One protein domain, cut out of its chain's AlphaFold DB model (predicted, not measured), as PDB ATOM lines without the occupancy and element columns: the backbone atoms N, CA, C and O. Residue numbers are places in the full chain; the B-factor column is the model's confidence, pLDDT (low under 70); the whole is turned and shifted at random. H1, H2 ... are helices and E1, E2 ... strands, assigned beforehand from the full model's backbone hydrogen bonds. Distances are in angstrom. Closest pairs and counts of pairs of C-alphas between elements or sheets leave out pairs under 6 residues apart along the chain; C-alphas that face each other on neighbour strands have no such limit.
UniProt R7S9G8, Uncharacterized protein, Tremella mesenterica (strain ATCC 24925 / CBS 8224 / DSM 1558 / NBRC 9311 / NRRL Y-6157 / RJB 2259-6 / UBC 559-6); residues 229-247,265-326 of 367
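What this domain is: This is residues 229 to 247 and 265 to 326 of the 367 residues of an uncharacterized protein of Tremella mesenterica (strain ATCC 24925 / CBS 8224 / DSM 1558 / NBRC 9311 / NRRL Y-6157 / RJB 2259-6 / UBC 559-6) (UniProt R7S9G8). A small three-stranded sheet, E1 E2 E3, has two helices, H1 and H2, packed on it at a steep angle to each other. A long loop, residues 279 to 295, joins E1 to E2, while the short helices H3 and H4 follow E3. The printed part has 81 residues, with four named helices and three named strands in the order H1 H2 E1 E2 E3 H3 H4; the sheet is antiparallel. The class is mixed, helices and strands, though under half of the residues are in named elements. The whole is compact, with a radius of gyration of the C-alphas of 12.1 A and spans of 31 by 30 by 23 A.

How they stand to each other: E1, residues 276 to 278, E2, residues 296 to 299, and E3, residues 305 to 307, form a meander, each strand the antiparallel neighbour of the one before. N 277 and O 298 are 2.9 A apart, and N 297 and O 306 are 2.9 A apart, both within hydrogen-bond range. H1, residues 234 to 245, is on the sheet; its closest C-alphas to E1 are those of Ile 240 and Pro 278, 6.3 A. H2, residues 266 to 273, is on the sheet too, and touches H1 at Ala 268 and Ala 237, their closest C-alphas, 4.9 A apart, at a steep tilt of 52 degrees, opposite ways. H3, residues 308 to 311, and H4, residues 319 to 324, are apart. In H1, H2 and H4 every O i to N i+4 pair is within hydrogen-bond range; H3 is too short for one.

Where its parts are: H1 begins at C-alpha 234 (13.517, 27.806, 78.107) and is 15.9 A long; H2 is 10.4 A and E2 10.3 A. H4 ends at C-alpha 324 (33.651, 23.689, 90.006).

The domain as a whole: Residues 248 to 264 are not printed, and C-alphas 247 and 265 are 15.2 A apart across the cut. The link from E1 to E2 is long. Confidence is under 70 at residues 229 to 231, 247 and 284 to 290.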
ATOM      1  N   LEU A 229      17.490  35.530  86.301       52.59
ATOM      2  CA  LEU A 229      16.216  34.825  86.475       52.59
ATOM      3  C   LEU A 229      15.020  35.594  85.871       52.59
ATOM      4  O   LEU A 229      13.922  35.062  85.791       52.59
ATOM      5  N   SER A 230      15.229  36.842  85.441       43.97
ATOM      6  CA  SER A 230      14.270  37.672  84.721       43.97
ATOM      7  C   SER A 230      14.036  37.258  83.263       43.97
ATOM      8  O   SER A 230      13.036  37.674  82.688       43.97
ATOM      9  N   SER A 231      14.931  36.484  82.634       59.62
ATOM     10  CA  SER A 231      14.737  35.960  81.272       59.62
ATOM     11  C   SER A 231      14.531  34.450  81.309       59.62
ATOM     12  O   SER A 231      15.333  33.739  81.909       59.62
ATOM     13  N   SER A 232      13.463  33.968  80.667       70.69
ATOM     14  CA  SER A 232      13.144  32.540  80.575       70.69
ATOM     15  C   SER A 232      14.371  31.717  80.154       70.69
ATOM     16  O   SER A 232      15.009  32.017  79.143       70.69
ATOM     17  N   LEU A 233      14.693  30.668  80.921       82.25
ATOM     18  CA  LEU A 233      15.773  29.723  80.596       82.25
ATOM     19  C   LEU A 233      15.386  28.769  79.456       82.25
ATOM     20  O   LEU A 233      16.254  28.095  78.904       82.25
ATOM     21  N   VAL A 234      14.100  28.730  79.090       84.00
ATOM     22  CA  VAL A 234      13.517  27.806  78.107       84.00
ATOM     23  C   VAL A 234      14.266  27.791  76.778       84.00
ATOM     24  O   VAL A 234      14.608  26.697  76.340       84.00
ATOM     25  N   PRO A 235      14.592  28.930  76.131       83.06
ATOM     26  CA  PRO A 235      15.245  28.889  74.825       83.06
ATOM     27  C   PRO A 235      16.646  28.274  74.896       83.06
ATOM     28  O   PRO A 235      17.031  27.501  74.021       83.06
ATOM     29  N   LEU A 236      17.404  28.582  75.957       84.25
ATOM     30  CA  LEU A 236      18.737  28.016  76.148       84.25
ATOM     31  C   LEU A 236      18.651  26.524  76.485       84.25
ATOM     32  O   LEU A 236      19.355  25.721  75.877       84.25
ATOM     33  N   ALA A 237      17.756  26.153  77.398       88.75
ATOM     34  CA  ALA A 237      17.583  24.770  77.815       88.75
ATOM     35  C   ALA A 237      17.056  23.897  76.673       88.75
ATOM     36  O   ALA A 237      17.539  22.786  76.488       88.75
ATOM     37  N   SER A 238      16.148  24.416  75.846       87.62
ATOM     38  CA  SER A 238      15.688  23.743  74.632       87.62
ATOM     39  C   SER A 238      16.827  23.530  73.636       87.62
ATOM     40  O   SER A 238      16.925  22.454  73.057       87.62
ATOM     41  N   HIS A 239      17.714  24.510  73.446       85.62
ATOM     42  CA  HIS A 239      18.854  24.354  72.541       85.62
ATOM     43  C   HIS A 239      19.846  23.307  73.076       85.62
ATOM     44  O   HIS A 239      20.257  22.411  72.345       85.62
ATOM     45  N   ILE A 240      20.170  23.348  74.372       88.25
ATOM     46  CA  ILE A 240      21.009  22.319  75.007       88.25
ATOM     47  C   ILE A 240      20.348  20.939  74.907       88.25
ATOM     48  O   ILE A 240      21.037  19.955  74.653       88.25
ATOM     49  N   GLN A 241      19.023  20.854  75.055       90.31
ATOM     50  CA  GLN A 241      18.277  19.612  74.873       90.31
ATOM     51  C   GLN A 241      18.465  19.046  73.463       90.31
ATOM     52  O   GLN A 241      18.723  17.853  73.324       90.31
ATOM     53  N   THR A 242      18.387  19.883  72.426       87.81
ATOM     54  CA  THR A 242      18.647  19.462  71.043       87.81
ATOM     55  C   THR A 242      20.068  18.921  70.877       87.81
ATOM     56  O   THR A 242      20.241  17.876  70.257       87.81
ATOM     57  N   CYS A 243      21.069  19.568  71.480       86.94
ATOM     58  CA  CYS A 243      22.457  19.089  71.480       86.94
ATOM     59  C   CYS A 243      22.609  17.729  72.180       86.94
ATOM     60  O   CYS A 243      23.290  16.846  71.675       86.94
ATOM     61  N   LEU A 244      21.948  17.535  73.325       87.25
ATOM     62  CA  LEU A 244      21.982  16.271  74.073       87.25
ATOM     63  C   LEU A 244      21.263  15.129  73.339       87.25
ATOM     64  O   LEU A 244      21.614  13.968  73.520       87.25
ATOM     65  N   SER A 245      20.250  15.445  72.531       86.38
ATOM     66  CA  SER A 245      19.475  14.463  71.764       86.38
ATOM     67  C   SER A 245      20.083  14.124  70.397       86.38
ATOM     68  O   SER A 245      19.617  13.182  69.763       86.38
ATOM     69  N   SER A 246      21.127  14.834  69.954       75.81
ATOM     70  CA  SER A 246      21.785  14.640  68.649       75.81
ATOM     71  C   SER A 246      22.666  13.375  68.568       75.81
ATOM     72  O   SER A 246      23.533  13.261  67.704       75.81
ATOM     73  N   GLU A 247      22.439  12.380  69.428       63.97
ATOM     74  CA  GLU A 247      23.034  11.043  69.317       63.97
ATOM     75  C   GLU A 247      22.300  10.198  68.267       63.97
ATOM     76  O   GLU A 247      21.791   9.125  68.582       63.97
ATOM     77  N   THR A 265      14.744  18.455  79.549       90.44
ATOM     78  CA  THR A 265      15.273  17.593  80.612       90.44
ATOM     79  C   THR A 265      15.815  18.425  81.781       90.44
ATOM     80  O   THR A 265      16.351  19.521  81.573       90.44
ATOM     81  N   PRO A 266      15.778  17.894  83.019       88.69
ATOM     82  CA  PRO A 266      16.375  18.556  84.179       88.69
ATOM     83  C   PRO A 266      17.859  18.891  83.990       88.69
ATOM     84  O   PRO A 266      18.333  19.900  84.506       88.69
ATOM     85  N   LEU A 267      18.594  18.072  83.226       88.19
ATOM     86  CA  LEU A 267      20.000  18.323  82.922       88.19
ATOM     87  C   LEU A 267      20.175  19.547  82.021       88.19
ATOM     88  O   LEU A 267      20.988  20.409  82.339       88.19
ATOM     89  N   ALA A 268      19.411  19.657  80.931       89.62
ATOM     90  CA  ALA A 268      19.488  20.810  80.036       89.62
ATOM     91  C   ALA A 268      19.118  22.118  80.760       89.62
ATOM     92  O   ALA A 268      19.778  23.149  80.588       89.62
ATOM     93  N   ALA A 269      18.110  22.058  81.637       89.00
ATOM     94  CA  ALA A 269      17.743  23.162  82.518       89.00
ATOM     95  C   ALA A 269      18.869  23.526  83.497       89.00
ATOM     96  O   ALA A 269      19.236  24.697  83.605       89.00
ATOM     97  N   ALA A 270      19.464  22.533  84.165       88.19
ATOM     98  CA  ALA A 270      20.585  22.749  85.071       88.19
ATOM     99  C   ALA A 270      21.787  23.351  84.327       88.19
ATOM    100  O   ALA A 270      22.323  24.369  84.748       88.19
ATOM    101  N   MET A 271      22.179  22.801  83.179       89.06
ATOM    102  CA  MET A 271      23.267  23.343  82.359       89.06
ATOM    103  C   MET A 271      23.033  24.811  81.995       89.06
ATOM    104  O   MET A 271      23.940  25.632  82.147       89.06
ATOM    105  N   SER A 272      21.805  25.148  81.598       87.06
ATOM    106  CA  SER A 272      21.407  26.529  81.313       87.06
ATOM    107  C   SER A 272      21.559  27.428  82.539       87.06
ATOM    108  O   SER A 272      22.145  28.504  82.443       87.06
ATOM    109  N   LEU A 273      21.100  26.962  83.705       85.00
ATOM    110  CA  LEU A 273      21.214  27.676  84.979       85.00
ATOM    111  C   LEU A 273      22.678  27.933  85.368       85.00
ATOM    112  O   LEU A 273      23.032  29.039  85.761       85.00
ATOM    113  N   PHE A 274      23.556  26.944  85.184       83.62
ATOM    114  CA  PHE A 274      24.997  27.062  85.443       83.62
ATOM    115  C   PHE A 274      25.762  27.842  84.347       83.62
ATOM    116  O   PHE A 274      26.995  27.900  84.363       83.62
ATOM    117  N   GLY A 275      25.051  28.461  83.398       84.19
ATOM    118  CA  GLY A 275      25.630  29.337  82.378       84.19
ATOM    119  C   GLY A 275      26.400  28.597  81.282       84.19
ATOM    120  O   GLY A 275      27.330  29.165  80.695       84.19
ATOM    121  N   TRP A 276      26.060  27.333  81.022       88.12
ATOM    122  CA  TRP A 276      26.548  26.592  79.860       88.12
ATOM    123  C   TRP A 276      25.715  26.925  78.629       88.12
ATOM    124  O   TRP A 276      24.514  27.145  78.731       88.12
ATOM    125  N   TYR A 277      26.343  26.951  77.459       87.94
ATOM    126  CA  TYR A 277      25.657  27.177  76.190       87.94
ATOM    127  C   TYR A 277      26.283  26.355  75.064       87.94
ATOM    128  O   TYR A 277      27.472  26.038  75.141       87.94
ATOM    129  N   PRO A 278      25.516  26.025  74.015       88.44
ATOM    130  CA  PRO A 278      26.033  25.339  72.836       88.44
ATOM    131  C   PRO A 278      27.168  26.123  72.175       88.44
ATOM    132  O   PRO A 278      27.095  27.344  72.021       88.44
ATOM    133  N   TYR A 279      28.228  25.428  71.779       87.50
ATOM    134  CA  TYR A 279      29.422  26.040  71.206       87.50
ATOM    135  C   TYR A 279      29.831  25.342  69.923       87.50
ATOM    136  O   TYR A 279      30.281  24.206  69.957       87.50
ATOM    137  N   SER A 280      29.742  26.031  68.795       86.12
ATOM    138  CA  SER A 280      30.330  25.568  67.541       86.12
ATOM    139  C   SER A 280      31.668  26.282  67.310       86.12
ATOM    140  O   SER A 280      31.723  27.508  67.403       86.12
ATOM    141  N   PRO A 281      32.764  25.564  67.011       82.25
ATOM    142  CA  PRO A 281      34.068  26.184  66.793       82.25
ATOM    143  C   PRO A 281      34.115  26.971  65.477       82.25
ATOM    144  O   PRO A 281      34.886  27.919  65.366       82.25
ATOM    145  N   ASN A 282      33.271  26.598  64.509       82.31
ATOM    146  CA  ASN A 282      33.274  27.149  63.155       82.31
ATOM    147  C   ASN A 282      32.147  28.161  62.908       82.31
ATOM    148  O   ASN A 282      32.118  28.788  61.853       82.31
ATOM    149  N   SER A 283      31.213  28.328  63.849       74.44
ATOM    150  CA  SER A 283      30.148  29.325  63.741       74.44
ATOM    151  C   SER A 283      30.061  30.158  65.021       74.44
ATOM    152  O   SER A 283      29.908  29.601  66.110       74.44
ATOM    153  N   PRO A 284      30.161  31.499  64.933       63.12
ATOM    154  CA  PRO A 284      30.012  32.346  66.103       63.12
ATOM    155  C   PRO A 284      28.628  32.103  66.745       63.12
ATOM    156  O   PRO A 284      27.630  32.083  66.020       63.12
ATOM    157  N   PRO A 285      28.543  31.953  68.083       56.19
ATOM    158  CA  PRO A 285      27.398  31.370  68.804       56.19
ATOM    159  C   PRO A 285      25.997  31.963  68.566       56.19
ATOM    160  O   PRO A 285      25.022  31.370  69.011       56.19
ATOM    161  N   ILE A 286      25.873  33.132  67.932       55.03
ATOM    162  CA  ILE A 286      24.600  33.874  67.819       55.03
ATOM    163  C   ILE A 286      24.086  33.937  66.383       55.03
ATOM    164  O   ILE A 286      22.898  34.147  66.169       55.03
ATOM    165  N   ALA A 287      24.955  33.802  65.381       53.84
ATOM    166  CA  ALA A 287      24.611  34.306  64.055       53.84
ATOM    167  C   ALA A 287      23.598  33.432  63.308       53.84
ATOM    168  O   ALA A 287      22.989  33.913  62.356       53.84
ATOM    169  N   ASN A 288      23.416  32.168  63.705       62.78
ATOM    170  CA  ASN A 288      22.538  31.294  62.950       62.78
ATOM    171  C   ASN A 288      21.851  30.213  63.806       62.78
ATOM    172  O   ASN A 288      22.489  29.209  64.127       62.78
ATOM    173  N   PRO A 289      20.553  30.361  64.141       63.97
ATOM    174  CA  PRO A 289      19.775  29.288  64.764       63.97
ATOM    175  C   PRO A 289      19.615  28.065  63.846       63.97
ATOM    176  O   PRO A 289      19.202  27.014  64.319       63.97
ATOM    177  N   SER A 290      19.956  28.180  62.554       68.62
ATOM    178  CA  SER A 290      20.007  27.053  61.618       68.62
ATOM    179  C   SER A 290      21.360  26.332  61.601       68.62
ATOM    180  O   SER A 290      21.568  25.463  60.752       68.62
ATOM    181  N   ALA A 291      22.319  26.728  62.448       70.50
ATOM    182  CA  ALA A 291      23.570  25.993  62.566       70.50
ATOM    183  C   ALA A 291      23.273  24.558  63.037       70.50
ATOM    184  O   ALA A 291      22.367  24.366  63.853       70.50
ATOM    185  N   PRO A 292      24.010  23.553  62.532       77.50
ATOM    186  CA  PRO A 292      23.834  22.187  62.993       77.50
ATOM    187  C   PRO A 292      24.016  22.126  64.516       77.50
ATOM    188  O   PRO A 292      24.827  22.892  65.058       77.50
ATOM    189  N   PRO A 293      23.266  21.248  65.207       79.62
ATOM    190  CA  PRO A 293      23.415  21.070  66.642       79.62
ATOM    191  C   PRO A 293      24.885  20.803  66.954       79.62
ATOM    192  O   PRO A 293      25.536  19.986  66.305       79.62
ATOM    193  N   SER A 294      25.428  21.560  67.904       84.88
ATOM    194  CA  SER A 294      26.795  21.336  68.349       84.88
ATOM    195  C   SER A 294      26.796  20.333  69.485       84.88
ATOM    196  O   SER A 294      26.121  20.539  70.492       84.88
ATOM    197  N   ASP A 295      27.641  19.316  69.380       88.88
ATOM    198  CA  ASP A 295      27.868  18.372  70.469       88.88
ATOM    199  C   ASP A 295      28.819  18.942  71.536       88.88
ATOM    200  O   ASP A 295      29.292  18.210  72.401       88.88
ATOM    201  N   MET A 296      29.150  20.236  71.493       91.12
ATOM    202  CA  MET A 296      29.950  20.905  72.516       91.12
ATOM    203  C   MET A 296      29.158  21.972  73.247       91.12
ATOM    204  O   MET A 296      28.397  22.742  72.660       91.12
ATOM    205  N   VAL A 297      29.457  22.098  74.534       90.75
ATOM    206  CA  VAL A 297      29.001  23.198  75.374       90.75
ATOM    207  C   VAL A 297      30.182  23.984  75.919       90.75
ATOM    208  O   VAL A 297      31.278  23.459  76.120       90.75
ATOM    209  N   TRP A 298      29.958  25.267  76.162       90.25
ATOM    210  CA  TRP A 298      30.939  26.206  76.680       90.25
ATOM    211  C   TRP A 298      30.352  26.922  77.894       90.25
ATOM    212  O   TRP A 298      29.199  27.342  77.879       90.25
ATOM    213  N   CYS A 299      31.115  27.041  78.976       88.12
ATOM    214  CA  CYS A 299      30.694  27.798  80.149       88.12
ATOM    215  C   CYS A 299      31.070  29.280  80.015       88.12
ATOM    216  O   CYS A 299      32.233  29.617  79.786       88.12
ATOM    217  N   ARG A 300      30.112  30.185  80.254       83.44
ATOM    218  CA  ARG A 300      30.335  31.644  80.195       83.44
ATOM    219  C   ARG A 300      31.307  32.161  81.239       83.44
ATOM    220  O   ARG A 300      31.898  33.214  81.042       83.44
ATOM    221  N   ILE A 301      31.451  31.476  82.361       83.00
ATOM    222  CA  ILE A 301      32.250  31.974  83.476       83.00
ATOM    223  C   ILE A 301      33.697  31.533  83.291       83.00
ATOM    224  O   ILE A 301      34.579  32.359  83.055       83.00
ATOM    225  N   CYS A 302      33.912  30.221  83.331       85.56
ATOM    226  CA  CYS A 302      35.235  29.612  83.346       85.56
ATOM    227  C   CYS A 302      35.832  29.383  81.962       85.56
ATOM    228  O   CYS A 302      36.969  28.948  81.829       85.56
ATOM    229  N   THR A 303      35.056  29.648  80.914       87.88
ATOM    230  CA  THR A 303      35.417  29.400  79.519       87.88
ATOM    231  C   THR A 303      35.728  27.939  79.177       87.88
ATOM    232  O   THR A 303      36.198  27.655  78.075       87.88
ATOM    233  N   ARG A 304      35.404  26.995  80.068       90.06
ATOM    234  CA  ARG A 304      35.596  25.567  79.823       90.06
ATOM    235  C   ARG A 304      34.680  25.077  78.711       90.06
ATOM    236  O   ARG A 304      33.476  25.329  78.744       90.06
ATOM    237  N   ARG A 305      35.259  24.341  77.764       91.75
ATOM    238  CA  ARG A 305      34.548  23.648  76.687       91.75
ATOM    239  C   ARG A 305      34.474  22.163  77.006       91.75
ATOM    240  O   ARG A 305      35.458  21.588  77.467       91.75
ATOM    241  N   VAL A 306      33.317  21.564  76.774       92.12
ATOM    242  CA  VAL A 306      33.067  20.148  77.043       92.12
ATOM    243  C   VAL A 306      32.308  19.558  75.865       92.12
ATOM    244  O   VAL A 306      31.270  20.086  75.475       92.12
ATOM    245  N   GLY A 307      32.833  18.469  75.303       92.06
ATOM    246  CA  GLY A 307      32.114  17.649  74.335       92.06
ATOM    247  C   GLY A 307      31.122  16.733  75.045       92.06
ATOM    248  O   GLY A 307      31.514  15.946  75.907       92.06
ATOM    249  N   LEU A 308      29.847  16.828  74.687       88.75
ATOM    250  CA  LEU A 308      28.759  16.019  75.231       88.75
ATOM    251  C   LEU A 308      28.903  14.542  74.844       88.75
ATOM    252  O   LEU A 308      28.563  13.668  75.639       88.75
ATOM    253  N   TRP A 309      29.528  14.253  73.696       86.56
ATOM    254  CA  TRP A 309      29.835  12.887  73.254       86.56
ATOM    255  C   TRP A 309      30.728  12.105  74.226       86.56
ATOM    256  O   TRP A 309      30.756  10.882  74.178       86.56
ATOM    257  N   VAL A 310      31.470  12.768  75.120       86.38
ATOM    258  CA  VAL A 310      32.299  12.075  76.126       86.38
ATOM    259  C   VAL A 310      31.427  11.332  77.152       86.38
ATOM    260  O   VAL A 310      31.892  10.391  77.800       86.38
ATOM    261  N   PHE A 311      30.155  11.716  77.272       82.50
ATOM    262  CA  PHE A 311      29.199  11.174  78.238       82.50
ATOM    263  C   PHE A 311      28.203  10.182  77.616       82.50
ATOM    264  O   PHE A 311      27.466   9.514  78.334       82.50
ATOM    265  N   SER A 312      28.237   9.989  76.294       75.94
ATOM    266  CA  SER A 312      27.378   9.020  75.591       75.94
ATOM    267  C   SER A 312      27.737   7.554  75.892       75.94
ATOM    268  O   SER A 312      26.896   6.656  75.820       75.94
ATOM    269  N   GLN A 313      28.984   7.296  76.300       79.19
ATOM    270  CA  GLN A 313      29.550   5.956  76.523       79.19
ATOM    271  C   GLN A 313      29.301   5.405  77.940       79.19
ATOM    272  O   GLN A 313      30.153   4.729  78.515       79.19
ATOM    273  N   GLY A 314      28.156   5.731  78.548       81.62
ATOM    274  CA  GLY A 314      27.817   5.293  79.910       81.62
ATOM    275  C   GLY A 314      28.538   6.057  81.027       81.62
ATOM    276  O   GLY A 314      28.480   5.651  82.185       81.62
ATOM    277  N   ARG A 315      29.205   7.174  80.706       85.44
ATOM    278  CA  ARG A 315      29.754   8.102  81.705       85.44
ATOM    279  C   ARG A 315      28.716   9.170  82.022       85.44
ATOM    280  O   ARG A 315      28.196   9.809  81.121       85.44
ATOM    281  N   THR A 316      28.444   9.422  83.295       85.25
ATOM    282  CA  THR A 316      27.522  10.494  83.692       85.25
ATOM    283  C   THR A 316      28.216  11.854  83.650       85.25
ATOM    284  O   THR A 316      29.322  11.996  84.174       85.25
ATOM    285  N   PHE A 317      27.562  12.864  83.074       86.62
ATOM    286  CA  PHE A 317      28.039  14.245  83.134       86.62
ATOM    287  C   PHE A 317      27.705  14.867  84.495       86.62
ATOM    288  O   PHE A 317      26.598  15.360  84.709       86.62
ATOM    289  N   ASP A 318      28.666  14.851  85.421       88.69
ATOM    290  CA  ASP A 318      28.542  15.575  86.688       88.69
ATOM    291  C   ASP A 318      28.807  17.068  86.464       88.69
ATOM    292  O   ASP A 318      29.933  17.560  86.570       88.69
ATOM    293  N   LEU A 319      27.733  17.789  86.146       86.38
ATOM    294  CA  LEU A 319      27.749  19.221  85.872       86.38
ATOM    295  C   LEU A 319      28.488  20.031  86.946       86.38
ATOM    296  O   LEU A 319      29.224  20.961  86.617       86.38
ATOM    297  N   VAL A 320      28.283  19.692  88.220       85.50
ATOM    298  CA  VAL A 320      28.834  20.444  89.350       85.50
ATOM    299  C   VAL A 320      30.329  20.188  89.451       85.50
ATOM    300  O   VAL A 320      31.105  21.139  89.482       85.50
ATOM    301  N   SER A 321      30.749  18.923  89.415       86.19
ATOM    302  CA  SER A 321      32.167  18.550  89.446       86.19
ATOM    303  C   SER A 321      32.934  19.140  88.262       86.19
ATOM    304  O   SER A 321      34.004  19.728  88.431       86.19
ATOM    305  N   GLU A 322      32.367  19.056  87.056       86.31
ATOM    306  CA  GLU A 322      32.998  19.583  85.848       86.31
ATOM    307  C   GLU A 322      33.057  21.121  85.848       86.31
ATOM    308  O   GLU A 322      34.035  21.711  85.382       86.31
ATOM    309  N   HIS A 323      32.050  21.798  86.397       86.31
ATOM    310  CA  HIS A 323      32.073  23.251  86.505       86.31
ATOM    311  C   HIS A 323      33.031  23.722  87.607       86.31
ATOM    312  O   HIS A 323      33.915  24.526  87.326       86.31
ATOM    313  N   LEU A 324      32.904  23.212  88.836       83.69
ATOM    314  CA  LEU A 324      33.651  23.689  90.006       83.69
ATOM    315  C   LEU A 324      35.163  23.517  89.863       83.69
ATOM    316  O   LEU A 324      35.899  24.433  90.209       83.69
ATOM    317  N   LYS A 325      35.628  22.403  89.284       83.62
ATOM    318  CA  LYS A 325      37.066  22.157  89.058       83.62
ATOM    319  C   LYS A 325      37.741  23.217  88.186       83.62
ATOM    320  O   LYS A 325      38.952  23.378  88.250       83.62
ATOM    321  N   TRP A 326      36.976  23.890  87.329       84.88
ATOM    322  CA  TRP A 326      37.504  24.859  86.366       84.88
ATOM    323  C   TRP A 326      37.016  26.273  86.628       84.88
ATOM    324  O   TRP A 326      37.538  27.211  86.033       84.88
TER     325      TRP A 326